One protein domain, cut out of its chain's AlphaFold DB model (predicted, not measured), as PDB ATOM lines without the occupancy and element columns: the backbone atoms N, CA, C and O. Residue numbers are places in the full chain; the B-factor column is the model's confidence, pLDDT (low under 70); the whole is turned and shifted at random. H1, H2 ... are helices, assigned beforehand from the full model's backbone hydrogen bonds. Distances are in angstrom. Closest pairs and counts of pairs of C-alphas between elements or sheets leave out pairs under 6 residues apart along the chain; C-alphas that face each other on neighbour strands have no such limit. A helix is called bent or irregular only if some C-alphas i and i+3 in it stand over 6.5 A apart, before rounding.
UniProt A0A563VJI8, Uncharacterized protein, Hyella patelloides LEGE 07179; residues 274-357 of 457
ATOM      1  N   LYS A 274      93.091 267.544 234.600       92.06
ATOM      2  CA  LYS A 274      91.911 268.195 233.999       92.06
ATOM      3  C   LYS A 274      91.633 269.572 234.613       92.06
ATOM      4  O   LYS A 274      91.059 270.424 233.943       92.06
ATOM      5  N   ALA A 275      92.067 269.812 235.853       93.38
ATOM      6  CA  ALA A 275      91.856 271.072 236.560       93.38
ATOM      7  C   ALA A 275      92.899 272.155 236.271       93.38
ATOM      8  O   ALA A 275      92.664 273.320 236.598       93.38
ATOM      9  N   ILE A 276      94.028 271.807 235.642       94.88
ATOM     10  CA  ILE A 276      95.139 272.738 235.388       94.88
ATOM     11  C   ILE A 276      94.669 274.058 234.745       94.88
ATOM     12  O   ILE A 276      95.047 275.112 235.259       94.88
ATOM     13  N   PRO A 277      93.819 274.071 233.693       93.25
ATOM     14  CA  PRO A 277      93.382 275.328 233.082       93.25
ATOM     15  C   PRO A 277      92.637 276.257 234.052       93.25
ATOM     16  O   PRO A 277      92.922 277.455 234.091       93.25
ATOM     17  N   ALA A 278      91.725 275.706 234.860       91.62
ATOM     18  CA  ALA A 278      90.934 276.470 235.822       91.62
ATOM     19  C   ALA A 278      91.800 276.999 236.973       91.62
ATOM     20  O   ALA A 278      91.699 278.170 237.339       91.62
ATOM     21  N   ILE A 279      92.718 276.174 237.491       92.69
ATOM     22  CA  ILE A 279      93.631 276.581 238.566       92.69
ATOM     23  C   ILE A 279      94.599 277.664 238.067       92.69
ATOM     24  O   ILE A 279      94.782 278.671 238.745       92.69
ATOM     25  N   CYS A 280      95.151 277.537 236.854       91.50
ATOM     26  CA  CYS A 280      95.975 278.584 236.238       91.50
ATOM     27  C   CYS A 280      95.201 279.897 236.037       91.50
ATOM     28  O   CYS A 280      95.749 280.981 236.237       91.50
ATOM     29  N   GLN A 281      93.922 279.826 235.652       88.69
ATOM     30  CA  GLN A 281      93.070 281.010 235.553       88.69
ATOM     31  C   GLN A 281      92.868 281.682 236.911       88.69
ATOM     32  O   GLN A 281      93.008 282.903 237.004       88.69
ATOM     33  N   ARG A 282      92.591 280.898 237.955       86.12
ATOM     34  CA  ARG A 282      92.422 281.401 239.319       86.12
ATOM     35  C   ARG A 282      93.721 281.974 239.886       86.12
ATOM     36  O   ARG A 282      93.666 283.015 240.536       86.12
ATOM     37  N   LEU A 283      94.868 281.357 239.594       88.56
ATOM     38  CA  LEU A 283      96.192 281.803 240.038       88.56
ATOM     39  C   LEU A 283      96.485 283.243 239.595       88.56
ATOM     40  O   LEU A 283      96.954 284.042 240.395       88.56
ATOM     41  N   ARG A 284      96.107 283.620 238.365       84.81
ATOM     42  CA  ARG A 284      96.259 285.005 237.867       84.81
ATOM     43  C   ARG A 284      95.463 286.039 238.675       84.81
ATOM     44  O   ARG A 284      95.815 287.218 238.711       84.81
ATOM     45  N   GLN A 285      94.373 285.605 239.302       81.12
ATOM     46  CA  GLN A 285      93.474 286.441 240.102       81.12
ATOM     47  C   GLN A 285      93.767 286.350 241.606       81.12
ATOM     48  O   GLN A 285      93.259 287.162 242.373       81.12
ATOM     49  N   ALA A 286      94.544 285.354 242.042       77.81
ATOM     50  CA  ALA A 286      94.895 285.146 243.440       77.81
ATOM     51  C   ALA A 286      95.906 286.184 243.918       77.81
ATOM     52  O   ALA A 286      96.695 286.699 243.126       77.81
ATOM     53  N   ARG A 287      95.839 286.499 245.210       74.31
ATOM     54  CA  ARG A 287      96.720 287.445 245.892       74.31
ATOM     55  C   ARG A 287      97.136 286.849 247.230       74.31
ATOM     56  O   ARG A 287      96.365 286.106 247.836       74.31
ATOM     57  N   SER A 288      98.324 287.202 247.702       72.50
ATOM     58  CA  SER A 288      98.867 286.827 249.006       72.50
ATOM     59  C   SER A 288      98.773 285.310 249.256       72.50
ATOM     60  O   SER A 288      99.104 284.511 248.373       72.50
ATOM     61  N   LEU A 289      98.331 284.901 250.448       71.44
ATOM     62  CA  LEU A 289      98.276 283.507 250.893       71.44
ATOM     63  C   LEU A 289      97.345 282.613 250.055       71.44
ATOM     64  O   LEU A 289      97.645 281.425 249.930       71.44
ATOM     65  N   ASP A 290      96.320 283.161 249.383       74.94
ATOM     66  CA  ASP A 290      95.441 282.407 248.462       74.94
ATOM     67  C   ASP A 290      96.235 281.727 247.326       74.94
ATOM     68  O   ASP A 290      95.787 280.767 246.701       74.94
ATOM     69  N   THR A 291      97.430 282.240 247.020       84.12
ATOM     70  CA  THR A 291      98.309 281.715 245.967       84.12
ATOM     71  C   THR A 291      98.864 280.336 246.330       84.12
ATOM     72  O   THR A 291      99.088 279.502 245.451       84.12
ATOM     73  N   MET A 292      99.093 280.065 247.619       87.44
ATOM     74  CA  MET A 292      99.830 278.874 248.049       87.44
ATOM     75  C   MET A 292      99.114 277.555 247.727       87.44
ATOM     76  O   MET A 292      99.771 276.667 247.172       87.44
ATOM     77  N   PRO A 293      97.807 277.388 248.014       87.31
ATOM     78  CA  PRO A 293      97.108 276.134 247.734       87.31
ATOM     79  C   PRO A 293      97.022 275.846 246.232       87.31
ATOM     80  O   PRO A 293      97.260 274.719 245.809       87.31
ATOM     81  N   LEU A 294      96.802 276.879 245.408       91.00
ATOM     82  CA  LEU A 294      96.751 276.758 243.945       91.00
ATOM     83  C   LEU A 294      98.070 276.229 243.372       91.00
ATOM     84  O   LEU A 294      98.083 275.351 242.512       91.00
ATOM     85  N   VAL A 295      99.189 276.750 243.873       92.69
ATOM     86  CA  VAL A 295     100.536 276.349 243.451       92.69
ATOM     87  C   VAL A 295     100.837 274.921 243.859       92.69
ATOM     88  O   VAL A 295     101.345 274.154 243.045       92.69
ATOM     89  N   ARG A 296     100.501 274.551 245.099       91.44
ATOM     90  CA  ARG A 296     100.663 273.177 245.592       91.44
ATOM     91  C   ARG A 296      99.920 272.190 244.696       91.44
ATOM     92  O   ARG A 296     100.532 271.222 244.255       91.44
ATOM     93  N   THR A 297      98.666 272.482 244.348       92.56
ATOM     94  CA  THR A 297      97.863 271.625 243.464       92.56
ATOM     95  C   THR A 297      98.410 271.570 242.033       92.56
ATOM     96  O   THR A 297      98.447 270.499 241.430       92.56
ATOM     97  N   LEU A 298      98.866 272.694 241.463       95.44
ATOM     98  CA  LEU A 298      99.481 272.690 240.128       95.44
ATOM     99  C   LEU A 298     100.749 271.837 240.094       95.44
ATOM    100  O   LEU A 298     100.953 271.078 239.141       95.44
ATOM    101  N   LEU A 299     101.587 271.953 241.125       94.81
ATOM    102  CA  LEU A 299     102.822 271.193 241.214       94.81
ATOM    103  C   LEU A 299     102.542 269.697 241.402       94.81
ATOM    104  O   LEU A 299     103.081 268.908 240.629       94.81
ATOM    105  N   SER A 300     101.627 269.306 242.299       92.38
ATOM    106  CA  SER A 300     101.268 267.892 242.509       92.38
ATOM    107  C   SER A 300     100.652 267.236 241.268       92.38
ATOM    108  O   SER A 300     100.924 266.075 240.964       92.38
ATOM    109  N   ALA A 301      99.853 267.981 240.496       94.75
ATOM    110  CA  ALA A 301      99.243 267.471 239.268       94.75
ATOM    111  C   ALA A 301     100.279 267.208 238.156       94.75
ATOM    112  O   ALA A 301     100.071 266.370 237.265       94.75
ATOM    113  N   THR A 302     101.408 267.918 238.199       96.12
ATOM    114  CA  THR A 302     102.309 268.077 237.051       96.12
ATOM    115  C   THR A 302     103.676 267.432 237.265       96.12
ATOM    116  O   THR A 302     104.219 266.818 236.344       96.12
ATOM    117  N   PHE A 303     104.217 267.490 238.477       94.94
ATOM    118  CA  PHE A 303     105.562 267.034 238.816       94.94
ATOM    119  C   PHE A 303     105.518 265.816 239.742       94.94
ATOM    120  O   PHE A 303     104.545 265.588 240.452       94.94
ATOM    121  N   GLU A 304     106.575 265.011 239.698       92.94
ATOM    122  CA  GLU A 304     106.794 263.930 240.662       92.94
ATOM    123  C   GLU A 304     107.736 264.431 241.749       92.94
ATOM    124  O   GLU A 304     108.682 265.168 241.452       92.94
ATOM    125  N   GLU A 305     107.461 264.059 242.999       92.94
ATOM    126  CA  GLU A 305     108.324 264.422 244.119       92.94
ATOM    127  C   GLU A 305     109.726 263.848 243.924       92.94
ATOM    128  O   GLU A 305     109.905 262.687 243.543       92.94
ATOM    129  N   ARG A 306     110.739 264.677 244.178       93.69
ATOM    130  CA  ARG A 306     112.141 264.295 244.012       93.69
ATOM    131  C   ARG A 306     113.072 265.216 244.786       93.69
ATOM    132  O   ARG A 306     112.815 266.404 244.944       93.69
ATOM    133  N   ASN A 307     114.219 264.665 245.172       89.62
ATOM    134  CA  ASN A 307     115.286 265.419 245.835       89.62
ATOM    135  C   ASN A 307     116.281 266.051 244.853       89.62
ATOM    136  O   ASN A 307     116.960 267.020 245.190       89.62
ATOM    137  N   GLU A 308     116.411 265.481 243.656       93.38
ATOM    138  CA  GLU A 308     117.363 265.947 242.648       93.38
ATOM    139  C   GLU A 308     116.794 267.108 241.821       93.38
ATOM    140  O   GLU A 308     115.606 267.066 241.488       93.38
ATOM    141  N   PRO A 309     117.620 268.096 241.424       92.56
ATOM    142  CA  PRO A 309     117.179 269.189 240.565       92.56
ATOM    143  C   PRO A 309     116.656 268.706 239.211       92.56
ATOM    144  O   PRO A 309     117.218 267.807 238.584       92.56
ATOM    145  N   LEU A 310     115.592 269.346 238.742       93.00
ATOM    146  CA  LEU A 310     114.989 269.076 237.447       93.00
ATOM    147  C   LEU A 310     115.710 269.886 236.356       93.00
ATOM    148  O   LEU A 310     115.845 271.103 236.472       93.00
ATOM    149  N   THR A 311     116.193 269.211 235.311       90.81
ATOM    150  CA  THR A 311     116.997 269.831 234.236       90.81
ATOM    151  C   THR A 311     116.288 269.880 232.886       90.81
ATOM    152  O   THR A 311     116.666 270.673 232.031       90.81
ATOM    153  N   GLU A 312     115.266 269.048 232.693       92.06
ATOM    154  CA  GLU A 312     114.464 268.968 231.472       92.06
ATOM    155  C   GLU A 312     112.985 268.892 231.847       92.06
ATOM    156  O   GLU A 312     112.628 268.240 232.828       92.06
ATOM    157  N   LEU A 313     112.133 269.561 231.069       95.88
ATOM    158  CA  LEU A 313     110.690 269.620 231.290       95.88
ATOM    159  C   LEU A 313     109.955 268.842 230.200       95.88
ATOM    160  O   LEU A 313     110.271 268.967 229.019       95.88
ATOM    161  N   THR A 314     108.917 268.105 230.586       95.88
ATOM    162  CA  THR A 314     107.893 267.650 229.632       95.88
ATOM    163  C   THR A 314     107.052 268.830 229.135       95.88
ATOM    164  O   THR A 314     107.021 269.884 229.773       95.88
ATOM    165  N   ASP A 315     106.297 268.650 228.048       95.44
ATOM    166  CA  ASP A 315     105.424 269.703 227.503       95.44
ATOM    167  C   ASP A 315     104.430 270.243 228.544       95.44
ATOM    168  O   ASP A 315     104.219 271.453 228.651       95.44
ATOM    169  N   LEU A 316     103.849 269.358 229.363       95.00
ATOM    170  CA  LEU A 316     102.917 269.754 230.419       95.00
ATOM    171  C   LEU A 316     103.621 270.539 231.534       95.00
ATOM    172  O   LEU A 316     103.107 271.559 231.988       95.00
ATOM    173  N   GLN A 317     104.805 270.087 231.956       96.88
ATOM    174  CA  GLN A 317     105.610 270.777 232.966       96.88
ATOM    175  C   GLN A 317     106.049 272.160 232.482       96.88
ATOM    176  O   GLN A 317     105.961 273.130 233.235       96.88
ATOM    177  N   ASN A 318     106.456 272.263 231.214       96.00
ATOM    178  CA  ASN A 318     106.808 273.524 230.577       96.00
ATOM    179  C   ASN A 318     105.607 274.478 230.537       96.00
ATOM    180  O   ASN A 318     105.726 275.627 230.966       96.00
ATOM    181  N   LEU A 319     104.429 273.993 230.129       94.44
ATOM    182  CA  LEU A 319     103.198 274.784 230.107       94.44
ATOM    183  C   LEU A 319     102.843 275.338 231.495       94.44
ATOM    184  O   LEU A 319     102.605 276.538 231.634       94.44
ATOM    185  N   VAL A 320     102.803 274.484 232.520       95.62
ATOM    186  CA  VAL A 320     102.401 274.885 233.878       95.62
ATOM    187  C   VAL A 320     103.403 275.861 234.483       95.62
ATOM    188  O   VAL A 320     103.003 276.915 234.980       95.62
ATOM    189  N   LEU A 321     104.702 275.568 234.378       95.56
ATOM    190  CA  LEU A 321     105.738 276.450 234.912       95.56
ATOM    191  C   LEU A 321     105.746 277.806 234.186       95.56
ATOM    192  O   LEU A 321     105.875 278.842 234.836       95.56
ATOM    193  N   SER A 322     105.488 277.826 232.874       92.81
ATOM    194  CA  SER A 322     105.288 279.065 232.109       92.81
ATOM    195  C   SER A 322     104.125 279.902 232.647       92.81
ATOM    196  O   SER A 322     104.263 281.112 232.805       92.81
ATOM    197  N   GLN A 323     102.980 279.287 232.965       91.81
ATOM    198  CA  GLN A 323     101.837 280.014 233.538       91.81
ATOM    199  C   GLN A 323     102.164 280.597 234.922       91.81
ATOM    200  O   GLN A 323     101.781 281.728 235.226       91.81
ATOM    201  N   MET A 324     102.912 279.858 235.744       93.06
ATOM    202  CA  MET A 324     103.363 280.317 237.062       93.06
ATOM    203  C   MET A 324     104.348 281.492 236.963       93.06
ATOM    204  O   MET A 324     104.263 282.440 237.743       93.06
ATOM    205  N   LEU A 325     105.237 281.494 235.963       91.00
ATOM    206  CA  LEU A 325     106.165 282.605 235.701       91.00
ATOM    207  C   LEU A 325     105.452 283.928 235.371       91.00
ATOM    208  O   LEU A 325     106.006 284.997 235.637       91.00
ATOM    209  N   MET A 326     104.225 283.872 234.848       85.00
ATOM    210  CA  MET A 326     103.403 285.059 234.573       85.00
ATOM    211  C   MET A 326     102.748 285.654 235.827       85.00
ATOM    212  O   MET A 326     102.175 286.740 235.760       85.00
ATOM    213  N   THR A 327     102.814 284.964 236.968       84.69
ATOM    214  CA  THR A 327     102.241 285.426 238.237       84.69
ATOM    215  C   THR A 327     103.368 285.906 239.138       84.69
ATOM    216  O   THR A 327     103.980 285.120 239.843       84.69
ATOM    217  N   ASP A 328     103.688 287.196 239.098       77.44
ATOM    218  CA  ASP A 328     104.866 287.721 239.802       77.44
ATOM    219  C   ASP A 328     104.815 287.575 241.325       77.44
ATOM    220  O   ASP A 328     105.825 287.260 241.948       77.44
ATOM    221  N   GLU A 329     103.641 287.785 241.917       76.12
ATOM    222  CA  GLU A 329     103.430 287.722 243.367       76.12
ATOM    223  C   GLU A 329     103.727 286.337 243.951       76.12
ATOM    224  O   GLU A 329     104.151 286.216 245.094       76.12
ATOM    225  N   LEU A 330     103.603 285.287 243.138       85.56
ATOM    226  CA  LEU A 330     104.009 283.935 243.502       85.56
ATOM    227  C   LEU A 330     105.435 283.883 244.063       85.56
ATOM    228  O   LEU A 330     105.716 283.177 245.030       85.56
ATOM    229  N   TRP A 331     106.333 284.635 243.432       85.31
ATOM    230  CA  TRP A 331     107.771 284.560 243.651       85.31
ATOM    231  C   TRP A 331     108.236 285.402 244.844       85.31
ATOM    232  O   TRP A 331     109.412 285.352 245.196       85.31
ATOM    233  N   SER A 332     107.335 286.151 245.493       80.25
ATOM    234  CA  SER A 332     107.611 286.833 246.764       80.25
ATOM    235  C   SER A 332     107.194 286.020 247.996       80.25
ATOM    236  O   SER A 332     107.531 286.403 249.117       80.25
ATOM    237  N   ILE A 333     106.498 284.890 247.824       81.31
ATOM    238  CA  ILE A 333     106.007 284.066 248.935       81.31
ATOM    239  C   ILE A 333     107.093 283.080 249.384       81.31
ATOM    240  O   ILE A 333     107.264 282.003 248.811       81.31
ATOM    241  N   GLY A 334     107.799 283.415 250.467       79.81
ATOM    242  CA  GLY A 334     108.900 282.599 250.998       79.81
ATOM    243  C   GLY A 334     108.510 281.157 251.352       79.81
ATOM    244  O   GLY A 334     109.298 280.235 251.144       79.81
ATOM    245  N   ASN A 335     107.277 280.922 251.812       82.94
ATOM    246  CA  ASN A 335     106.784 279.587 252.172       82.94
ATOM    247  C   ASN A 335     106.736 278.612 250.984       82.94
ATOM    248  O   ASN A 335     106.725 277.398 251.190       82.94
ATOM    249  N   LEU A 336     106.719 279.116 249.746       89.00
ATOM    250  CA  LEU A 336     106.747 278.274 248.553       89.00
ATOM    251  C   LEU A 336     108.131 277.705 248.249       89.00
ATOM    252  O   LEU A 336     108.217 276.778 247.449       89.00
ATOM    253  N   PHE A 337     109.185 278.166 248.932       89.38
ATOM    254  CA  PHE A 337     110.521 277.580 248.831       89.38
ATOM    255  C   PHE A 337     110.492 276.056 248.995       89.38
ATOM    256  O   PHE A 337     110.970 275.317 248.134       89.38
ATOM    257  N   TRP A 338     109.866 275.583 250.075       88.75
ATOM    258  CA  TRP A 338     109.764 274.155 250.370       88.75
ATOM    259  C   TRP A 338     108.877 273.424 249.365       88.75
ATOM    260  O   TRP A 338     109.205 272.310 248.966       88.75
ATOM    261  N   THR A 339     107.806 274.076 248.905       91.69
ATOM    262  CA  THR A 339     106.907 273.511 247.899       91.69
ATOM    263  C   THR A 339     107.640 273.237 246.588       91.69
ATOM    264  O   THR A 339     107.564 272.127 246.087       91.69
ATOM    265  N   PHE A 340     108.374 274.207 246.033       94.81
ATOM    266  CA  PHE A 340     109.114 274.009 244.778       94.81
ATOM    267  C   PHE A 340     110.230 272.974 244.938       94.81
ATOM    268  O   PHE A 340     110.397 272.092 244.092       94.81
ATOM    269  N   ARG A 341     110.952 273.041 246.062       93.69
ATOM    270  CA  ARG A 341     112.058 272.131 246.354       93.69
ATOM    271  C   ARG A 341     111.619 270.669 246.422       93.69
ATOM    272  O   ARG A 341     112.375 269.816 245.970       93.69
ATOM    273  N   ALA A 342     110.414 270.383 246.925       93.31
ATOM    274  CA  ALA A 342     109.860 269.025 246.980       93.31
ATOM    275  C   ALA A 342     109.738 268.355 245.594       93.31
ATOM    276  O   ALA A 342     109.733 267.131 245.495       93.31
ATOM    277  N   TYR A 343     109.696 269.149 244.519       95.31
ATOM    278  CA  TYR A 343     109.601 268.682 243.132       95.31
ATOM    279  C   TYR A 343     110.898 268.893 242.334       95.31
ATOM    280  O   TYR A 343     110.895 268.830 241.103       95.31
ATOM    281  N   GLY A 344     112.019 269.169 243.011       94.50
ATOM    282  CA  GLY A 344     113.304 269.436 242.360       94.50
ATOM    283  C   GLY A 344     113.354 270.759 241.587       94.50
ATOM    284  O   GLY A 344     114.212 270.925 240.720       94.50
ATOM    285  N   LEU A 345     112.444 271.696 241.866       95.56
ATOM    286  CA  LEU A 345     112.420 273.020 241.247       95.56
ATOM    287  C   LEU A 345     113.067 274.065 242.161       95.56
ATOM    288  O   LEU A 345     113.036 273.963 243.388       95.56
ATOM    289  N   SER A 346     113.617 275.108 241.544       92.06
ATOM    290  CA  SER A 346     114.058 276.298 242.266       92.06
ATOM    291  C   SER A 346     112.870 277.164 242.666       92.06
ATOM    292  O   SER A 346     111.887 277.257 241.937       92.06
ATOM    293  N   SER A 347     112.974 277.854 243.798       86.31
ATOM    294  CA  SER A 347     112.039 278.924 244.156       86.31
ATOM    295  C   SER A 347     112.422 280.274 243.543       86.31
ATOM    296  O   SER A 347     111.736 281.265 243.779       86.31
ATOM    297  N   MET A 348     113.542 280.342 242.816       88.69
ATOM    298  CA  MET A 348     114.010 281.555 242.152       88.69
ATOM    299  C   MET A 348     113.389 281.645 240.761       88.69
ATOM    300  O   MET A 348     113.567 280.755 239.922       88.69
ATOM    301  N   LYS A 349     112.695 282.756 240.498       90.50
ATOM    302  CA  LYS A 349     111.970 282.982 239.246       90.50
ATOM    303  C   LYS A 349     112.879 282.846 238.021       90.50
ATOM    304  O   LYS A 349     112.504 282.231 237.026       90.50
ATOM    305  N   GLU A 350     114.091 283.389 238.106       89.81
ATOM    306  CA  GLU A 350     115.085 283.379 237.032       89.81
ATOM    307  C   GLU A 350     115.565 281.968 236.681       89.81
ATOM    308  O   GLU A 350     115.817 281.673 235.513       89.81
ATOM    309  N   GLU A 351     115.691 281.085 237.669       91.56
ATOM    310  CA  GLU A 351     116.118 279.703 237.444       91.56
ATOM    311  C   GLU A 351     115.005 278.889 236.784       91.56
ATOM    312  O   GLU A 351     115.260 278.173 235.815       91.56
ATOM    313  N   CYS A 352     113.756 279.071 237.222       94.12
ATOM    314  CA  CYS A 352     112.601 278.472 236.555       94.12
ATOM    315  C   CYS A 352     112.424 278.984 235.121       94.12
ATOM    316  O   CYS A 352     112.121 278.196 234.230       94.12
ATOM    317  N   ALA A 353     112.655 280.271 234.863       92.38
ATOM    318  CA  ALA A 353     112.567 280.811 233.510       92.38
ATOM    319  C   ALA A 353     113.640 280.257 232.575       92.38
ATOM    320  O   ALA A 353     113.320 279.874 231.452       92.38
ATOM    321  N   LYS A 354     114.881 280.113 233.056       92.19
ATOM    322  CA  LYS A 354     115.942 279.419 232.310       92.19
ATOM    323  C   LYS A 354     115.552 277.980 231.978       92.19
ATOM    324  O   LYS A 354     115.778 277.552 230.853       92.19
ATOM    325  N   LEU A 355     114.946 277.265 232.928       93.38
ATOM    326  CA  LEU A 355     114.499 275.884 232.738       93.38
ATOM    327  C   LEU A 355     113.391 275.765 231.675       93.38
ATOM    328  O   LEU A 355     113.361 274.801 230.916       93.38
ATOM    329  N   VAL A 356     112.505 276.761 231.589       94.06
ATOM    330  CA  VAL A 356     111.459 276.852 230.553       94.06
ATOM    331  C   VAL A 356     112.010 277.355 229.209       94.06
ATOM    332  O   VAL A 356     111.412 277.090 228.167       94.06
ATOM    333  N   GLY A 357     113.149 278.052 229.214       89.94
ATOM    334  CA  GLY A 357     113.735 278.700 228.037       89.94
ATOM    335  C   GLY A 357     113.185 280.105 227.764       89.94
ATOM    336  O   GLY A 357     113.201 280.554 226.621       89.94
TER     337      GLY A 357
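This is residues 274 to 357 of the 457 residues of an uncharacterized protein of Hyella patelloides LEGE 07179 (UniProt A0A563VJI8). Three helices, H1, H2 and H3, form an up-and-down bundle with their centres in a triangle, and H6 packs on H3, on the side away from H1. The short H4 and H5 sit by H2, and residues 303 to 314 make a wide loop from H2 to H3. The printed part has 84 residues with six named helices, H1 to H6 in order, and no named strand: all helix. It is compact, with a radius of gyration of the C-alphas of 11.5 A, and spans 30 by 28 by 22 A.

The hub is H2, residues 288 to 302. It forms a helical hairpin with H1, residues 274 to 285, at a shallow tilt of 23 degrees; their closest C-alphas, Ile 279 and Leu 294, are 6.2 A apart. With residues 298 to 302 alone, H2 touches H3, residues 315 to 325, in a second hairpin; the closest C-alphas, Thr 302 and Gln 317, are 5.9 A apart. H5, residues 336 to 341, only just touches H2, with 3 pairs of C-alphas within 8 A, closest Arg 296 and Thr 339 at 6.7 A. H4, residues 328 to 332, only just touches residues 288 to 292 of H2, also with 3 pairs, closest Thr 291 and Leu 330 at 6.6 A. H6, residues 349 to 356, touches H3 and runs opposite ways to it; the closest C-alphas, Asn 318 and Val 356, are 5.7 A apart. H6 is apart from H2. Every O i to N i+4 pair is within hydrogen-bond range in H3, H5 and H6, against 6 of 8 in H1, 8 of 11 in H2 and 0 of 1 in H4, where 2 of 2 O i to N i+3 pairs are.

H2 is 22.5 A long, H1 19.3 A and H3 15.3 A. H1 is irregular, with C-alphas 274 and 277 7.3 A apart, and H2 only just, with C-alphas 290 and 293 6.53 A apart. C-alpha 274 is at (91.911, 268.195, 233.999) and C-alpha 356 at (111.459, 276.852, 230.553).

The two C-alphas farthest apart, Gln 285 and Glu 308, are 31.6 A apart. The printed part has no cut; the link from H2 to H3 is long. No printed residue is under 70 in pLDDT.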